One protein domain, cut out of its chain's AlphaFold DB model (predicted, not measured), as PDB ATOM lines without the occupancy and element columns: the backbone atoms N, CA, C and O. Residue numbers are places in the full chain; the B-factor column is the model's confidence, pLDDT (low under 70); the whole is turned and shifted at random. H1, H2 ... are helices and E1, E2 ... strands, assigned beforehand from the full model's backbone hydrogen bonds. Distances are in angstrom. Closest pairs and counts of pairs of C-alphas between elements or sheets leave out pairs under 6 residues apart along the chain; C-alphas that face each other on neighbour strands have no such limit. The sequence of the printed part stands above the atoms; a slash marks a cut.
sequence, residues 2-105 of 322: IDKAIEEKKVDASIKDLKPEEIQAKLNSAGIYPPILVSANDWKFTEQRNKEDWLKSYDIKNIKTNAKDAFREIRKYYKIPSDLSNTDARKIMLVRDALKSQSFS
ATOM      1  N   ILE A   2      46.817 -42.420 298.365       74.62
ATOM      2  CA  ILE A   2      47.238 -43.808 298.657       74.62
ATOM      3  C   ILE A   2      46.097 -44.806 298.416       74.62
ATOM      4  O   ILE A   2      46.297 -45.801 297.734       74.62
ATOM      5  N   ASP A   3      44.883 -44.502 298.887       77.75
ATOM      6  CA  ASP A   3      43.720 -45.375 298.669       77.75
ATOM      7  C   ASP A   3      43.402 -45.584 297.183       77.75
ATOM      8  O   ASP A   3      43.179 -46.711 296.761       77.75
ATOM      9  N   LYS A   4      43.484 -44.519 296.374       74.81
ATOM     10  CA  LYS A   4      43.304 -44.583 294.917       74.81
ATOM     11  C   LYS A   4      44.404 -45.419 294.252       74.81
ATOM     12  O   LYS A   4      44.124 -46.207 293.363       74.81
ATOM     13  N   ALA A   5      45.652 -45.295 294.708       76.38
ATOM     14  CA  ALA A   5      46.766 -46.093 294.196       76.38
ATOM     15  C   ALA A   5      46.623 -47.592 294.534       76.38
ATOM     16  O   ALA A   5      47.023 -48.438 293.737       76.38
ATOM     17  N   ILE A   6      46.027 -47.918 295.687       82.88
ATOM     18  CA  ILE A   6      45.680 -49.294 296.072       82.88
ATOM     19  C   ILE A   6      44.518 -49.816 295.219       82.88
ATOM     20  O   ILE A   6      44.574 -50.937 294.718       82.88
ATOM     21  N   GLU A   7      43.483 -49.002 295.015       82.50
ATOM     22  CA  GLU A   7      42.321 -49.336 294.184       82.50
ATOM     23  C   GLU A   7      42.715 -49.595 292.721       82.50
ATOM     24  O   GLU A   7      42.284 -50.575 292.115       82.50
ATOM     25  N   GLU A   8      43.627 -48.783 292.186       81.69
ATOM     26  CA  GLU A   8      44.234 -48.958 290.862       81.69
ATOM     27  C   GLU A   8      45.265 -50.102 290.808       81.69
ATOM     28  O   GLU A   8      45.881 -50.321 289.764       81.69
ATOM     29  N   LYS A   9      45.473 -50.834 291.914       82.69
ATOM     30  CA  LYS A   9      46.458 -51.923 292.065       82.69
ATOM     31  C   LYS A   9      47.899 -51.520 291.724       82.69
ATOM     32  O   LYS A   9      48.714 -52.369 291.371       82.69
ATOM     33  N   LYS A  10      48.226 -50.232 291.841       78.12
ATOM     34  CA  LYS A  10      49.581 -49.702 291.624       78.12
ATOM     35  C   LYS A  10      50.490 -49.930 292.829       78.12
ATOM     36  O   LYS A  10      51.699 -50.045 292.668       78.12
ATOM     37  N   VAL A  11      49.915 -50.000 294.030       82.81
ATOM     38  CA  VAL A  11      50.618 -50.300 295.286       82.81
ATOM     39  C   VAL A  11      49.754 -51.186 296.186       82.81
ATOM     40  O   VAL A  11      48.534 -51.214 296.052       82.81
ATOM     41  N   ASP A  12      50.383 -51.903 297.114       85.75
ATOM     42  CA  ASP A  12      49.694 -52.780 298.066       85.75
ATOM     43  C   ASP A  12      49.226 -52.032 299.331       85.75
ATOM     44  O   ASP A  12      49.813 -51.021 299.723       85.75
ATOM     45  N   ALA A  13      48.193 -52.549 300.006       84.12
ATOM     46  CA  ALA A  13      47.634 -51.957 301.222       84.12
ATOM     47  C   ALA A  13      48.640 -51.847 302.383       84.12
ATOM     48  O   ALA A  13      48.529 -50.915 303.185       84.12
ATOM     49  N   SER A  14      49.650 -52.723 302.428       82.81
ATOM     50  CA  SER A  14      50.758 -52.685 303.397       82.81
ATOM     51  C   SER A  14      51.578 -51.393 303.356       82.81
ATOM     52  O   SER A  14      52.303 -51.094 304.301       82.81
ATOM     53  N   ILE A  15      51.458 -50.585 302.292       82.44
ATOM     54  CA  ILE A  15      52.126 -49.283 302.205       82.44
ATOM     55  C   ILE A  15      51.675 -48.316 303.311       82.44
ATOM     56  O   ILE A  15      52.420 -47.410 303.660       82.44
ATOM     57  N   LYS A  16      50.476 -48.493 303.882       79.38
ATOM     58  CA  LYS A  16      49.913 -47.584 304.895       79.38
ATOM     59  C   LYS A  16      50.657 -47.602 306.231       79.38
ATOM     60  O   LYS A  16      50.551 -46.628 306.973       79.38
ATOM     61  N   ASP A  17      51.390 -48.674 306.512       82.69
ATOM     62  CA  ASP A  17      52.085 -48.881 307.787       82.69
ATOM     63  C   ASP A  17      53.567 -48.482 307.734       82.69
ATOM     64  O   ASP A  17      54.272 -48.547 308.742       82.69
ATOM     65  N   LEU A  18      54.056 -48.077 306.560       83.69
ATOM     66  CA  LEU A  18      55.456 -47.723 306.358       83.69
ATOM     67  C   LEU A  18      55.770 -46.317 306.865       83.69
ATOM     68  O   LEU A  18      54.894 -45.452 306.971       83.69
ATOM     69  N   LYS A  19      57.060 -46.065 307.120       83.12
ATOM     70  CA  LYS A  19      57.518 -44.690 307.327       83.12
ATOM     71  C   LYS A  19      57.274 -43.917 306.046       83.12
ATOM     72  O   LYS A  19      57.420 -44.497 304.963       83.12
ATOM     73  N   PRO A  20      56.880 -42.640 306.113       79.62
ATOM     74  CA  PRO A  20      56.375 -42.053 304.899       79.62
ATOM     75  C   PRO A  20      57.493 -41.984 303.808       79.62
ATOM     76  O   PRO A  20      57.156 -42.001 302.633       79.62
ATOM     77  N   GLU A  21      58.804 -42.000 304.132       82.75
ATOM     78  CA  GLU A  21      59.903 -41.906 303.152       82.75
ATOM     79  C   GLU A  21      59.905 -43.149 302.259       82.75
ATOM     80  O   GLU A  21      60.099 -43.083 301.045       82.75
ATOM     81  N   GLU A  22      59.590 -44.290 302.868       82.94
ATOM     82  CA  GLU A  22      59.384 -45.568 302.200       82.94
ATOM     83  C   GLU A  22      58.072 -45.558 301.399       82.94
ATOM     84  O   GLU A  22      58.020 -46.113 300.300       82.94
ATOM     85  N   ILE A  23      57.026 -44.884 301.902       83.25
ATOM     86  CA  ILE A  23      55.781 -44.643 301.151       83.25
ATOM     87  C   ILE A  23      56.080 -43.833 299.888       83.25
ATOM     88  O   ILE A  23      55.655 -44.228 298.805       83.25
ATOM     89  N   GLN A  24      56.835 -42.738 299.996       81.50
ATOM     90  CA  GLN A  24      57.238 -41.910 298.862       81.50
ATOM     91  C   GLN A  24      58.046 -42.729 297.859       81.50
ATOM     92  O   GLN A  24      57.751 -42.685 296.670       81.50
ATOM     93  N   ALA A  25      59.032 -43.503 298.317       83.50
ATOM     94  CA  ALA A  25      59.854 -44.331 297.439       83.50
ATOM     95  C   ALA A  25      59.013 -45.366 296.671       83.50
ATOM     96  O   ALA A  25      59.184 -45.532 295.459       83.50
ATOM     97  N   LYS A  26      58.062 -46.026 297.345       84.00
ATOM     98  CA  LYS A  26      57.141 -46.981 296.707       84.00
ATOM     99  C   LYS A  26      56.170 -46.304 295.741       84.00
ATOM    100  O   LYS A  26      55.947 -46.833 294.657       84.00
ATOM    101  N   LEU A  27      55.624 -45.141 296.100       82.69
ATOM    102  CA  LEU A  27      54.754 -44.366 295.211       82.69
ATOM    103  C   LEU A  27      55.520 -43.889 293.971       82.69
ATOM    104  O   LEU A  27      55.042 -44.101 292.859       82.69
ATOM    105  N   ASN A  28      56.736 -43.363 294.140       83.19
ATOM    106  CA  ASN A  28      57.598 -42.935 293.036       83.19
ATOM    107  C   ASN A  28      57.924 -44.103 292.099       83.19
ATOM    108  O   ASN A  28      57.855 -43.953 290.884       83.19
ATOM    109  N   SER A  29      58.220 -45.280 292.658       82.44
ATOM    110  CA  SER A  29      58.476 -46.502 291.879       82.44
ATOM    111  C   SER A  29      57.248 -46.962 291.084       82.44
ATOM    112  O   SER A  29      57.388 -47.612 290.054       82.44
ATOM    113  N   ALA A  30      56.047 -46.599 291.538       80.88
ATOM    114  CA  ALA A  30      54.784 -46.826 290.842       80.88
ATOM    115  C   ALA A  30      54.380 -45.658 289.910       80.88
ATOM    116  O   ALA A  30      53.247 -45.630 289.422       80.88
ATOM    117  N   GLY A  31      55.272 -44.687 289.674       74.69
ATOM    118  CA  GLY A  31      55.024 -43.512 288.830       74.69
ATOM    119  C   GLY A  31      54.121 -42.450 289.467       74.69
ATOM    120  O   GLY A  31      53.516 -41.648 288.758       74.69
ATOM    121  N   ILE A  32      53.976 -42.452 290.795       77.69
ATOM    122  CA  ILE A  32      53.137 -41.516 291.549       77.69
ATOM    123  C   ILE A  32      54.042 -40.623 292.397       77.69
ATOM    124  O   ILE A  32      54.676 -41.094 293.334       77.69
ATOM    125  N   TYR A  33      54.050 -39.322 292.112       77.81
ATOM    126  CA  TYR A  33      54.936 -38.352 292.762       77.81
ATOM    127  C   TYR A  33      54.129 -37.365 293.617       77.81
ATOM    128  O   TYR A  33      53.836 -36.253 293.173       77.81
ATOM    129  N   PRO A  34      53.692 -37.756 294.828       75.62
ATOM    130  CA  PRO A  34      52.974 -36.847 295.712       75.62
ATOM    131  C   PRO A  34      53.859 -35.665 296.137       75.62
ATOM    132  O   PRO A  34      55.032 -35.869 296.459       75.62
ATOM    133  N   PRO A  35      53.303 -34.446 296.218       75.75
ATOM    134  CA  PRO A  35      54.020 -33.300 296.756       75.75
ATOM    135  C   PRO A  35      54.248 -33.466 298.265       75.75
ATOM    136  O   PRO A  35      53.322 -33.769 299.031       75.75
ATOM    137  N   ILE A  36      55.479 -33.209 298.699       76.56
ATOM    138  CA  ILE A  36      55.923 -33.336 300.090       76.56
ATOM    139  C   ILE A  36      56.233 -31.980 300.704       76.56
ATOM    140  O   ILE A  36      56.670 -31.055 300.022       76.56
ATOM    141  N   LEU A  37      56.059 -31.892 302.018       67.44
ATOM    142  CA  LEU A  37      56.503 -30.761 302.814       67.44
ATOM    143  C   LEU A  37      57.555 -31.259 303.797       67.44
ATOM    144  O   LEU A  37      57.280 -32.101 304.653       67.44
ATOM    145  N   VAL A  38      58.766 -30.725 303.656       66.69
ATOM    146  CA  VAL A  38      59.894 -31.026 304.537       66.69
ATOM    147  C   VAL A  38      60.098 -29.838 305.466       66.69
ATOM    148  O   VAL A  38      60.403 -28.737 305.014       66.69
ATOM    149  N   SER A  39      59.930 -30.049 306.768       62.56
ATOM    150  CA  SER A  39      60.429 -29.132 307.795       62.56
ATOM    151  C   SER A  39      61.453 -29.860 308.662       62.56
ATOM    152  O   SER A  39      61.442 -31.087 308.711       62.56
ATOM    153  N   ALA A  40      62.325 -29.116 309.350       53.59
ATOM    154  CA  ALA A  40      63.486 -29.654 310.070       53.59
ATOM    155  C   ALA A  40      63.188 -30.836 311.022       53.59
ATOM    156  O   ALA A  40      64.099 -31.607 311.292       53.59
ATOM    157  N   ASN A  41      61.939 -30.999 311.488       59.50
ATOM    158  CA  ASN A  41      61.511 -32.083 312.383       59.50
ATOM    159  C   ASN A  41      60.174 -32.751 311.995       59.50
ATOM    160  O   ASN A  41      59.677 -33.581 312.753       59.50
ATOM    161  N   ASP A  42      59.550 -32.377 310.874       67.12
ATOM    162  CA  ASP A  42      58.253 -32.934 310.464       67.12
ATOM    163  C   ASP A  42      58.243 -33.090 308.945       67.12
ATOM    164  O   ASP A  42      58.303 -32.099 308.205       67.12
ATOM    165  N   TRP A  43      58.224 -34.344 308.501       73.44
ATOM    166  CA  TRP A  43      58.180 -34.713 307.099       73.44
ATOM    167  C   TRP A  43      56.841 -35.400 306.816       73.44
ATOM    168  O   TRP A  43      56.519 -36.449 307.377       73.44
ATOM    169  N   LYS A  44      56.019 -34.737 305.994       78.25
ATOM    170  CA  LYS A  44      54.621 -35.105 305.731       78.25
ATOM    171  C   LYS A  44      54.256 -34.859 304.277       78.25
ATOM    172  O   LYS A  44      54.781 -33.959 303.619       78.25
ATOM    173  N   PHE A  45      53.268 -35.605 303.796       80.62
ATOM    174  CA  PHE A  45      52.634 -35.296 302.518       80.62
ATOM    175  C   PHE A  45      51.802 -34.014 302.631       80.62
ATOM    176  O   PHE A  45      51.124 -33.793 303.639       80.62
ATOM    177  N   THR A  46      51.792 -33.204 301.570       78.25
ATOM    178  CA  THR A  46      51.042 -31.932 301.520       78.25
ATOM    179  C   THR A  46      49.565 -32.134 301.869       78.25
ATOM    180  O   THR A  46      49.014 -31.420 302.700       78.25
ATOM    181  N   GLU A  47      48.947 -33.191 301.339       77.69
ATOM    182  CA  GLU A  47      47.554 -33.568 301.618       77.69
ATOM    183  C   GLU A  47      47.275 -33.855 303.103       77.69
ATOM    184  O   GLU A  47      46.211 -33.519 303.624       77.69
ATOM    185  N   GLN A  48      48.227 -34.474 303.809       81.19
ATOM    186  CA  GLN A  48      48.071 -34.771 305.235       81.19
ATOM    187  C   GLN A  48      48.097 -33.486 306.056       81.19
ATOM    188  O   GLN A  48      47.236 -33.290 306.913       81.19
ATOM    189  N   ARG A  49      49.040 -32.590 305.754       82.81
ATOM    190  CA  ARG A  49      49.124 -31.288 306.413       82.81
ATOM    191  C   ARG A  49      47.902 -30.421 306.112       82.81
ATOM    192  O   ARG A  49      47.312 -29.891 307.044       82.81
ATOM    193  N   ASN A  50      47.455 -30.371 304.859       83.00
ATOM    194  CA  ASN A  50      46.237 -29.653 304.475       83.00
ATOM    195  C   ASN A  50      45.017 -30.160 305.255       83.00
ATOM    196  O   ASN A  50      44.238 -29.359 305.769       83.00
ATOM    197  N   LYS A  51      44.870 -31.484 305.414       85.56
ATOM    198  CA  LYS A  51      43.813 -32.073 306.250       85.56
ATOM    199  C   LYS A  51      43.948 -31.664 307.719       85.56
ATOM    200  O   LYS A  51      42.947 -31.319 308.344       85.56
ATOM    201  N   GLU A  52      45.150 -31.744 308.287       87.12
ATOM    202  CA  GLU A  52      45.419 -31.356 309.678       87.12
ATOM    203  C   GLU A  52      45.068 -29.890 309.931       87.12
ATOM    204  O   GLU A  52      44.357 -29.584 310.887       87.12
ATOM    205  N   ASP A  53      45.538 -28.999 309.066       85.94
ATOM    206  CA  ASP A  53      45.329 -27.560 309.184       85.94
ATOM    207  C   ASP A  53      43.850 -27.202 308.965       85.94
ATOM    208  O   ASP A  53      43.285 -26.408 309.721       85.94
ATOM    209  N   TRP A  54      43.171 -27.879 308.031       88.12
ATOM    210  CA  TRP A  54      41.726 -27.752 307.837       88.12
ATOM    211  C   TRP A  54      40.930 -28.176 309.080       88.12
ATOM    212  O   TRP A  54      40.075 -27.417 309.536       88.12
ATOM    213  N   LEU A  55      41.234 -29.334 309.685       90.44
ATOM    214  CA  LEU A  55      40.575 -29.805 310.914       90.44
ATOM    215  C   LEU A  55      40.811 -28.855 312.095       90.44
ATOM    216  O   LEU A  55      39.861 -28.487 312.792       90.44
ATOM    217  N   LYS A  56      42.060 -28.412 312.289       89.19
ATOM    218  CA  LYS A  56      42.417 -27.428 313.322       89.19
ATOM    219  C   LYS A  56      41.651 -26.124 313.144       89.19
ATOM    220  O   LYS A  56      41.278 -25.515 314.139       89.19
ATOM    221  N   SER A  57      41.366 -25.719 311.904       88.12
ATOM    222  CA  SER A  57      40.616 -24.491 311.642       88.12
ATOM    223  C   SER A  57      39.208 -24.497 312.260       88.12
ATOM    224  O   SER A  57      38.660 -23.422 312.493       88.12
ATOM    225  N   TYR A  58      38.607 -25.664 312.527       90.06
ATOM    226  CA  TYR A  58      37.309 -25.802 313.212       90.06
ATOM    227  C   TYR A  58      37.451 -26.302 314.655       90.06
ATOM    228  O   TYR A  58      36.524 -26.908 315.189       90.06
ATOM    229  N   ASP A  59      38.622 -26.112 315.267       88.94
ATOM    230  CA  ASP A  59      38.943 -26.556 316.627       88.94
ATOM    231  C   ASP A  59      38.868 -28.083 316.838       88.94
ATOM    232  O   ASP A  59      38.763 -28.579 317.966       88.94
ATOM    233  N   ILE A  60      38.985 -28.871 315.761       90.50
ATOM    234  CA  ILE A  60      38.984 -30.335 315.840       90.50
ATOM    235  C   ILE A  60      40.399 -30.825 316.155       90.50
ATOM    236  O   ILE A  60      41.262 -30.921 315.284       90.50
ATOM    237  N   LYS A  61      40.631 -31.190 317.420       85.75
ATOM    238  CA  LYS A  61      41.940 -31.674 317.902       85.75
ATOM    239  C   LYS A  61      42.291 -33.088 317.427       85.75
ATOM    240  O   LYS A  61      43.466 -33.424 317.309       85.75
ATOM    241  N   ASN A  62      41.291 -33.937 317.177       85.94
ATOM    242  CA  ASN A  62      41.525 -35.320 316.765       85.94
ATOM    243  C   ASN A  62      41.725 -35.430 315.244       85.94
ATOM    244  O   ASN A  62      40.766 -35.540 314.482       85.94
ATOM    245  N   ILE A  63      42.985 -35.483 314.815       78.69
ATOM    246  CA  ILE A  63      43.387 -35.599 313.401       78.69
ATOM    247  C   ILE A  63      42.936 -36.934 312.768       78.69
ATOM    248  O   ILE A  63      42.679 -37.013 311.562       78.69
ATOM    249  N   LYS A  64      42.787 -37.992 313.579       80.69
ATOM    250  CA  LYS A  64      42.339 -39.328 313.140       80.69
ATOM    251  C   LYS A  64      40.811 -39.461 313.076       80.69
ATOM    252  O   LYS A  64      40.298 -40.572 312.971       80.69
ATOM    253  N   THR A  65      40.076 -38.352 313.144       84.31
ATOM    254  CA  THR A  65      38.613 -38.361 313.047       84.31
ATOM    255  C   THR A  65      38.127 -38.885 311.687       84.31
ATOM    256  O   THR A  65      38.785 -38.696 310.655       84.31
ATOM    257  N   ASN A  66      36.963 -39.541 311.679       88.38
ATOM    258  CA  ASN A  66      36.284 -39.947 310.447       88.38
ATOM    259  C   ASN A  66      35.393 -38.807 309.912       88.38
ATOM    260  O   ASN A  66      35.092 -37.843 310.617       88.38
ATOM    261  N   ALA A  67      34.939 -38.921 308.660       87.38
ATOM    262  CA  ALA A  67      34.143 -37.876 308.012       87.38
ATOM    263  C   ALA A  67      32.822 -37.565 308.748       87.38
ATOM    264  O   ALA A  67      32.399 -36.412 308.805       87.38
ATOM    265  N   LYS A  68      32.181 -38.577 309.347       90.12
ATOM    266  CA  LYS A  68      30.908 -38.427 310.071       90.12
ATOM    267  C   LYS A  68      31.085 -37.669 311.388       90.12
ATOM    268  O   LYS A  68      30.215 -36.890 311.775       90.12
ATOM    269  N   ASP A  69      32.191 -37.901 312.077       90.94
ATOM    270  CA  ASP A  69      32.521 -37.231 313.331       90.94
ATOM    271  C   ASP A  69      32.999 -35.806 313.070       90.94
ATOM    272  O   ASP A  69      32.495 -34.882 313.703       90.94
ATOM    273  N   ALA A  70      33.849 -35.603 312.057       91.38
ATOM    274  CA  ALA A  70      34.209 -34.266 311.589       91.38
ATOM    275  C   ALA A  70      32.963 -33.436 311.244       91.38
ATOM    276  O   ALA A  70      32.820 -32.315 311.719       91.38
ATOM    277  N   PHE A  71      32.008 -34.008 310.501       92.94
ATOM    278  CA  PHE A  71      30.748 -33.337 310.174       92.94
ATOM    279  C   PHE A  71      29.964 -32.909 311.423       92.94
ATOM    280  O   PHE A  71      29.449 -31.791 311.488       92.94
ATOM    281  N   ARG A  72      29.874 -33.783 312.435       91.31
ATOM    282  CA  ARG A  72      29.183 -33.481 313.696       91.31
ATOM    283  C   ARG A  72      29.868 -32.359 314.473       91.31
ATOM    284  O   ARG A  72      29.172 -31.479 314.975       91.31
ATOM    285  N   GLU A  73      31.193 -32.365 314.548       92.50
ATOM    286  CA  GLU A  73      31.948 -31.307 315.226       92.50
ATOM    287  C   GLU A  73      31.839 -29.968 314.487       92.50
ATOM    288  O   GLU A  73      31.552 -28.951 315.112       92.50
ATOM    289  N   ILE A  74      31.907 -29.963 313.152       92.62
ATOM    290  CA  ILE A  74      31.689 -28.751 312.343       92.62
ATOM    291  C   ILE A  74      30.257 -28.214 312.526       92.62
ATOM    292  O   ILE A  74      30.046 -27.003 312.622       92.62
ATOM    293  N   ARG A  75      29.252 -29.095 312.641       93.94
ATOM    294  CA  ARG A  75      27.860 -28.697 312.934       93.94
ATOM    295  C   ARG A  75      27.755 -27.949 314.256       93.94
ATOM    296  O   ARG A  75      27.070 -26.928 314.317       93.94
ATOM    297  N   LYS A  76      28.444 -28.443 315.288       92.81
ATOM    298  CA  LYS A  76      28.513 -27.798 316.605       92.81
ATOM    299  C   LYS A  76      29.280 -26.482 316.545       92.81
ATOM    300  O   LYS A  76      28.780 -25.495 317.074       92.81
ATOM    301  N   TYR A  77      30.424 -26.452 315.860       92.12
ATOM    302  CA  TYR A  77      31.237 -25.249 315.654       92.12
ATOM    303  C   TYR A  77      30.391 -24.103 315.088       92.12
ATOM    304  O   TYR A  77      30.352 -23.003 315.636       92.12
ATOM    305  N   TYR A  78      29.608 -24.395 314.047       93.31
ATOM    306  CA  TYR A  78      28.698 -23.426 313.447       93.31
ATOM    307  C   TYR A  78      27.362 -23.267 314.185       93.31
ATOM    308  O   TYR A  78      26.540 -22.454 313.770       93.31
ATOM    309  N   LYS A  79      27.105 -24.002 315.271       94.56
ATOM    310  CA  LYS A  79      25.838 -23.954 316.026       94.56
ATOM    311  C   LYS A  79      24.611 -24.205 315.135       94.56
ATOM    312  O   LYS A  79      23.609 -23.502 315.227       94.56
ATOM    313  N   ILE A  80      24.708 -25.166 314.214       93.75
ATOM    314  CA  ILE A  80      23.604 -25.518 313.311       93.75
ATOM    315  C   ILE A  80      22.621 -26.434 314.068       93.75
ATOM    316  O   ILE A  80      23.048 -27.505 314.517       93.75
ATOM    317  N   PRO A  81      21.333 -26.056 314.186       92.94
ATOM    318  CA  PRO A  81      20.306 -26.823 314.901       92.94
ATOM    319  C   PRO A  81      20.248 -28.290 314.468       92.94
ATOM    320  O   PRO A  81      20.455 -28.570 313.289       92.94
ATOM    321  N   SER A  82      20.032 -29.229 315.401       90.12
ATOM    322  CA  SER A  82      20.071 -30.687 315.158       90.12
ATOM    323  C   SER A  82      18.837 -31.257 314.447       90.12
ATOM    324  O   SER A  82      18.907 -32.354 313.903       90.12
ATOM    325  N   ASP A  83      17.736 -30.513 314.460       93.38
ATOM    326  CA  ASP A  83      16.461 -30.787 313.785       93.38
ATOM    327  C   ASP A  83      16.550 -30.662 312.256       93.38
ATOM    328  O   ASP A  83      15.820 -31.340 311.536       93.38
ATOM    329  N   LEU A  84      17.486 -29.857 311.745       92.56
ATOM    330  CA  LEU A  84      17.750 -29.777 310.309       92.56
ATOM    331  C   LEU A  84      18.285 -31.100 309.747       92.56
ATOM    332  O   LEU A  84      19.087 -31.806 310.374       92.56
ATOM    333  N   SER A  85      17.905 -31.397 308.504       94.94
ATOM    334  CA  SER A  85      18.455 -32.537 307.775       94.94
ATOM    335  C   SER A  85      19.980 -32.403 307.632       94.94
ATOM    336  O   SER A  85      20.523 -31.297 307.553       94.94
ATOM    337  N   ASN A  86      20.705 -33.526 307.564       92.69
ATOM    338  CA  ASN A  86      22.155 -33.480 307.321       92.69
ATOM    339  C   ASN A  86      22.488 -32.796 305.984       92.69
ATOM    340  O   ASN A  86      23.529 -32.155 305.865       92.69
ATOM    341  N   THR A  87      21.592 -32.893 304.999       93.38
ATOM    342  CA  THR A  87      21.724 -32.228 303.701       93.38
ATOM    343  C   THR A  87      21.676 -30.710 303.843       93.38
ATOM    344  O   THR A  87      22.540 -30.021 303.306       93.38
ATOM    345  N   ASP A  88      20.720 -30.173 304.600       93.81
ATOM    346  CA  ASP A  88      20.588 -28.723 304.781       93.81
ATOM    347  C   ASP A  88      21.655 -28.175 305.722       93.81
ATOM    348  O   ASP A  88      22.251 -27.137 305.439       93.81
ATOM    349  N   ALA A  89      21.996 -28.928 306.771       93.44
ATOM    350  CA  ALA A  89      23.141 -28.612 307.612       93.44
ATOM    351  C   ALA A  89      24.425 -28.506 306.773       93.44
ATOM    352  O   ALA A  89      25.166 -27.538 306.923       93.44
ATOM    353  N   ARG A  90      24.652 -29.431 305.828       92.69
ATOM    354  CA  ARG A  90      25.793 -29.365 304.903       92.69
ATOM    355  C   ARG A  90      25.758 -28.112 304.027       92.69
ATOM    356  O   ARG A  90      26.791 -27.464 303.892       92.69
ATOM    357  N   LYS A  91      24.608 -27.742 303.452       92.00
ATOM    358  CA  LYS A  91      24.481 -26.507 302.650       92.00
ATOM    359  C   LYS A  91      24.850 -25.268 303.471       92.00
ATOM    360  O   LYS A  91      25.641 -24.448 303.016       92.00
ATOM    361  N   ILE A  92      24.343 -25.168 304.703       91.81
ATOM    362  CA  ILE A  92      24.650 -24.057 305.618       91.81
ATOM    363  C   ILE A  92      26.145 -24.026 305.962       91.81
ATOM    364  O   ILE A  92      26.744 -22.951 305.985       91.81
ATOM    365  N   MET A  93      26.760 -25.188 306.210       92.31
ATOM    366  CA  MET A  93      28.202 -25.279 306.457       92.31
ATOM    367  C   MET A  93      29.011 -24.740 305.279       92.31
ATOM    368  O   MET A  93      29.922 -23.962 305.514       92.31
ATOM    369  N   LEU A  94      28.667 -25.105 304.038       89.44
ATOM    370  CA  LEU A  94      29.389 -24.643 302.844       89.44
ATOM    371  C   LEU A  94      29.359 -23.117 302.714       89.44
ATOM    372  O   LEU A  94      30.394 -22.502 302.474       89.44
ATOM    373  N   VAL A  95      28.197 -22.497 302.935       89.12
ATOM    374  CA  VAL A  95      28.068 -21.031 302.909       89.12
ATOM    375  C   VAL A  95      28.912 -20.392 304.014       89.12
ATOM    376  O   VAL A  95      29.676 -19.467 303.760       89.12
ATOM    377  N   ARG A  96      28.818 -20.894 305.251       88.88
ATOM    378  CA  ARG A  96      29.573 -20.338 306.389       88.88
ATOM    379  C   ARG A  96      31.077 -20.553 306.273       88.88
ATOM    380  O   ARG A  96      31.845 -19.729 306.761       88.88
ATOM    381  N   ASP A  97      31.492 -21.641 305.644       86.88
ATOM    382  CA  ASP A  97      32.890 -21.907 305.343       86.88
ATOM    383  C   ASP A  97      33.430 -20.948 304.282       86.88
ATOM    384  O   ASP A  97      34.469 -20.320 304.491       86.88
ATOM    385  N   ALA A  98      32.667 -20.724 303.206       82.06
ATOM    386  CA  ALA A  98      33.003 -19.728 302.196       82.06
ATOM    387  C   ALA A  98      33.182 -18.333 302.824       82.06
ATOM    388  O   ALA A  98      34.186 -17.668 302.566       82.06
ATOM    389  N   LEU A  99      32.279 -17.926 303.725       82.19
ATOM    390  CA  LEU A  99      32.398 -16.669 304.475       82.19
ATOM    391  C   LEU A  99      33.646 -16.641 305.380       82.19
ATOM    392  O   LEU A  99      34.397 -15.665 305.381       82.19
ATOM    393  N   LYS A 100      33.914 -17.725 306.123       82.25
ATOM    394  CA  LYS A 100      35.083 -17.849 307.013       82.25
ATOM    395  C   LYS A 100      36.404 -17.745 306.245       82.25
ATOM    396  O   LYS A 100      37.340 -17.113 306.732       82.25
ATOM    397  N   SER A 101      36.481 -18.310 305.040       72.88
ATOM    398  CA  SER A 101      37.683 -18.261 304.193       72.88
ATOM    399  C   SER A 101      38.107 -16.834 303.792       72.88
ATOM    400  O   SER A 101      39.249 -16.606 303.388       72.88
ATOM    401  N   GLN A 102      37.211 -15.850 303.939       68.88
ATOM    402  CA  GLN A 102      37.476 -14.432 303.686       68.88
ATOM    403  C   GLN A 102      37.504 -13.564 304.961       68.88
ATOM    404  O   GLN A 102      37.520 -12.342 304.854       68.88
ATOM    405  N   SER A 103      37.576 -14.153 306.164       55.41
ATOM    406  CA  SER A 103      37.437 -13.448 307.459       55.41
ATOM    407  C   SER A 103      38.379 -12.239 307.665       55.41
ATOM    408  O   SER A 103      38.038 -11.307 308.389       55.41
ATOM    409  N   PHE A 104      39.528 -12.185 306.977       54.59
ATOM    410  CA  PHE A 104      40.440 -11.026 306.988       54.59
ATOM    411  C   PHE A 104      39.933  -9.806 306.187       54.59
ATOM    412  O   PHE A 104      40.578  -8.761 306.161       54.59
ATOM    413  N   SER A 105      38.787  -9.906 305.513       59.88
ATOM    414  CA  SER A 105      38.173  -8.826 304.737       59.88
ATOM    415  C   SER A 105      36.647  -8.910 304.818       59.88
ATOM    416  O   SER A 105      35.988  -9.183 303.823       59.88
TER     417      SER A 105
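Overview. This is residues 2 to 105 of the 322 residues of a protein of Paeniclostridium sordellii (strain ATCC 9714 / DSM 2141 / JCM 3814 / LMG 15708 / NCIMB 10717 / 211) (UniProt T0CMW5). Picture two loose groups at the ends of an elongated shape, with helix H4 as the bridge between them: at one end the short helices H1 and H2, the helix H3 and a small strand hairpin E1 E2, at the other end the helices H5 and H6, set at a steep angle. The printed part has 104 residues with six named helices and two named strands, in the order H1 H2 H3 E1 E2 H4 H5 H6; the sheet E1 - E2 is antiparallel and the class is mostly helix. The whole is loose, with a radius of gyration of the C-alphas of 17.5 A and spans of 48 by 31 by 21 A.

Along the chain. Find C-alpha 2 at (47.238, -43.808, 298.657), where H1 begins; it takes residues 2 to 7. Next come H2, residues 13 to 17, and H3, residues 20 to 29, 13.9 A long. Strand E1 is residues 36 to 39, 9.9 A long, and E2 is residues 42 to 45, 10.0 A long. Look at C-alpha 46 at (51.042, -31.932, 301.520) for the start of H4, residues 46 to 57, 16.3 A long. H5 is residues 67 to 77, 15.0 A long. H6 is residues 86 to 100, 20.3 A long, and ends at C-alpha 100 at (35.083, -17.849, 307.013).

Arrangement. Start at H1, which is close to but not clearly touching H2, with Ile 6 and Ala 13 as the closest C-alphas, 6.1 A apart. H2 and H3 only just touch, with 3 pairs of C-alphas within 8 A; the closest are those of Ile 15 and Ile 23, 6.0 A apart. From H3, look to E2: the closest C-alphas are those of Pro 20 and Lys 44, 7.2 A apart. E1 and E2 form a hairpin, antiparallel at 169 degrees, with N 37 and O 44 2.9 A apart and N 39 and O 42 3.0 A apart, both within hydrogen-bond range. H4 is close to but not clearly touching H5, the closest C-alphas being those of Leu 55 and Ala 70, 7.8 A apart; they run the same way at a shallow tilt of 34 degrees, only just short of steep. H5 and H6 only just touch, with 3 pairs of C-alphas within 8 A, made by residues 89 to 93 of H6 alone; the closest C-alphas are those of Arg 75 and Ala 89, 7.1 A apart, and they run the same way at a steep tilt of 62 degrees. H4 and H6 are apart, as are H3 and H4. In H1, H3, H4, H5 and H6 every O i to N i+4 pair is within hydrogen-bond range; in H2 it is 0 of 1, with 2 of 2 O i to N i+3 pairs within range.

Size, cuts and confidence. The two C-alphas farthest apart are those of Ser 29 and Asp 83, at 49.9 A. The printed part has no cut, and no link between named elements is long. The mean pLDDT of the printed part is 83.0; look for values under 70 at residues 37 to 42 and 102 to 105.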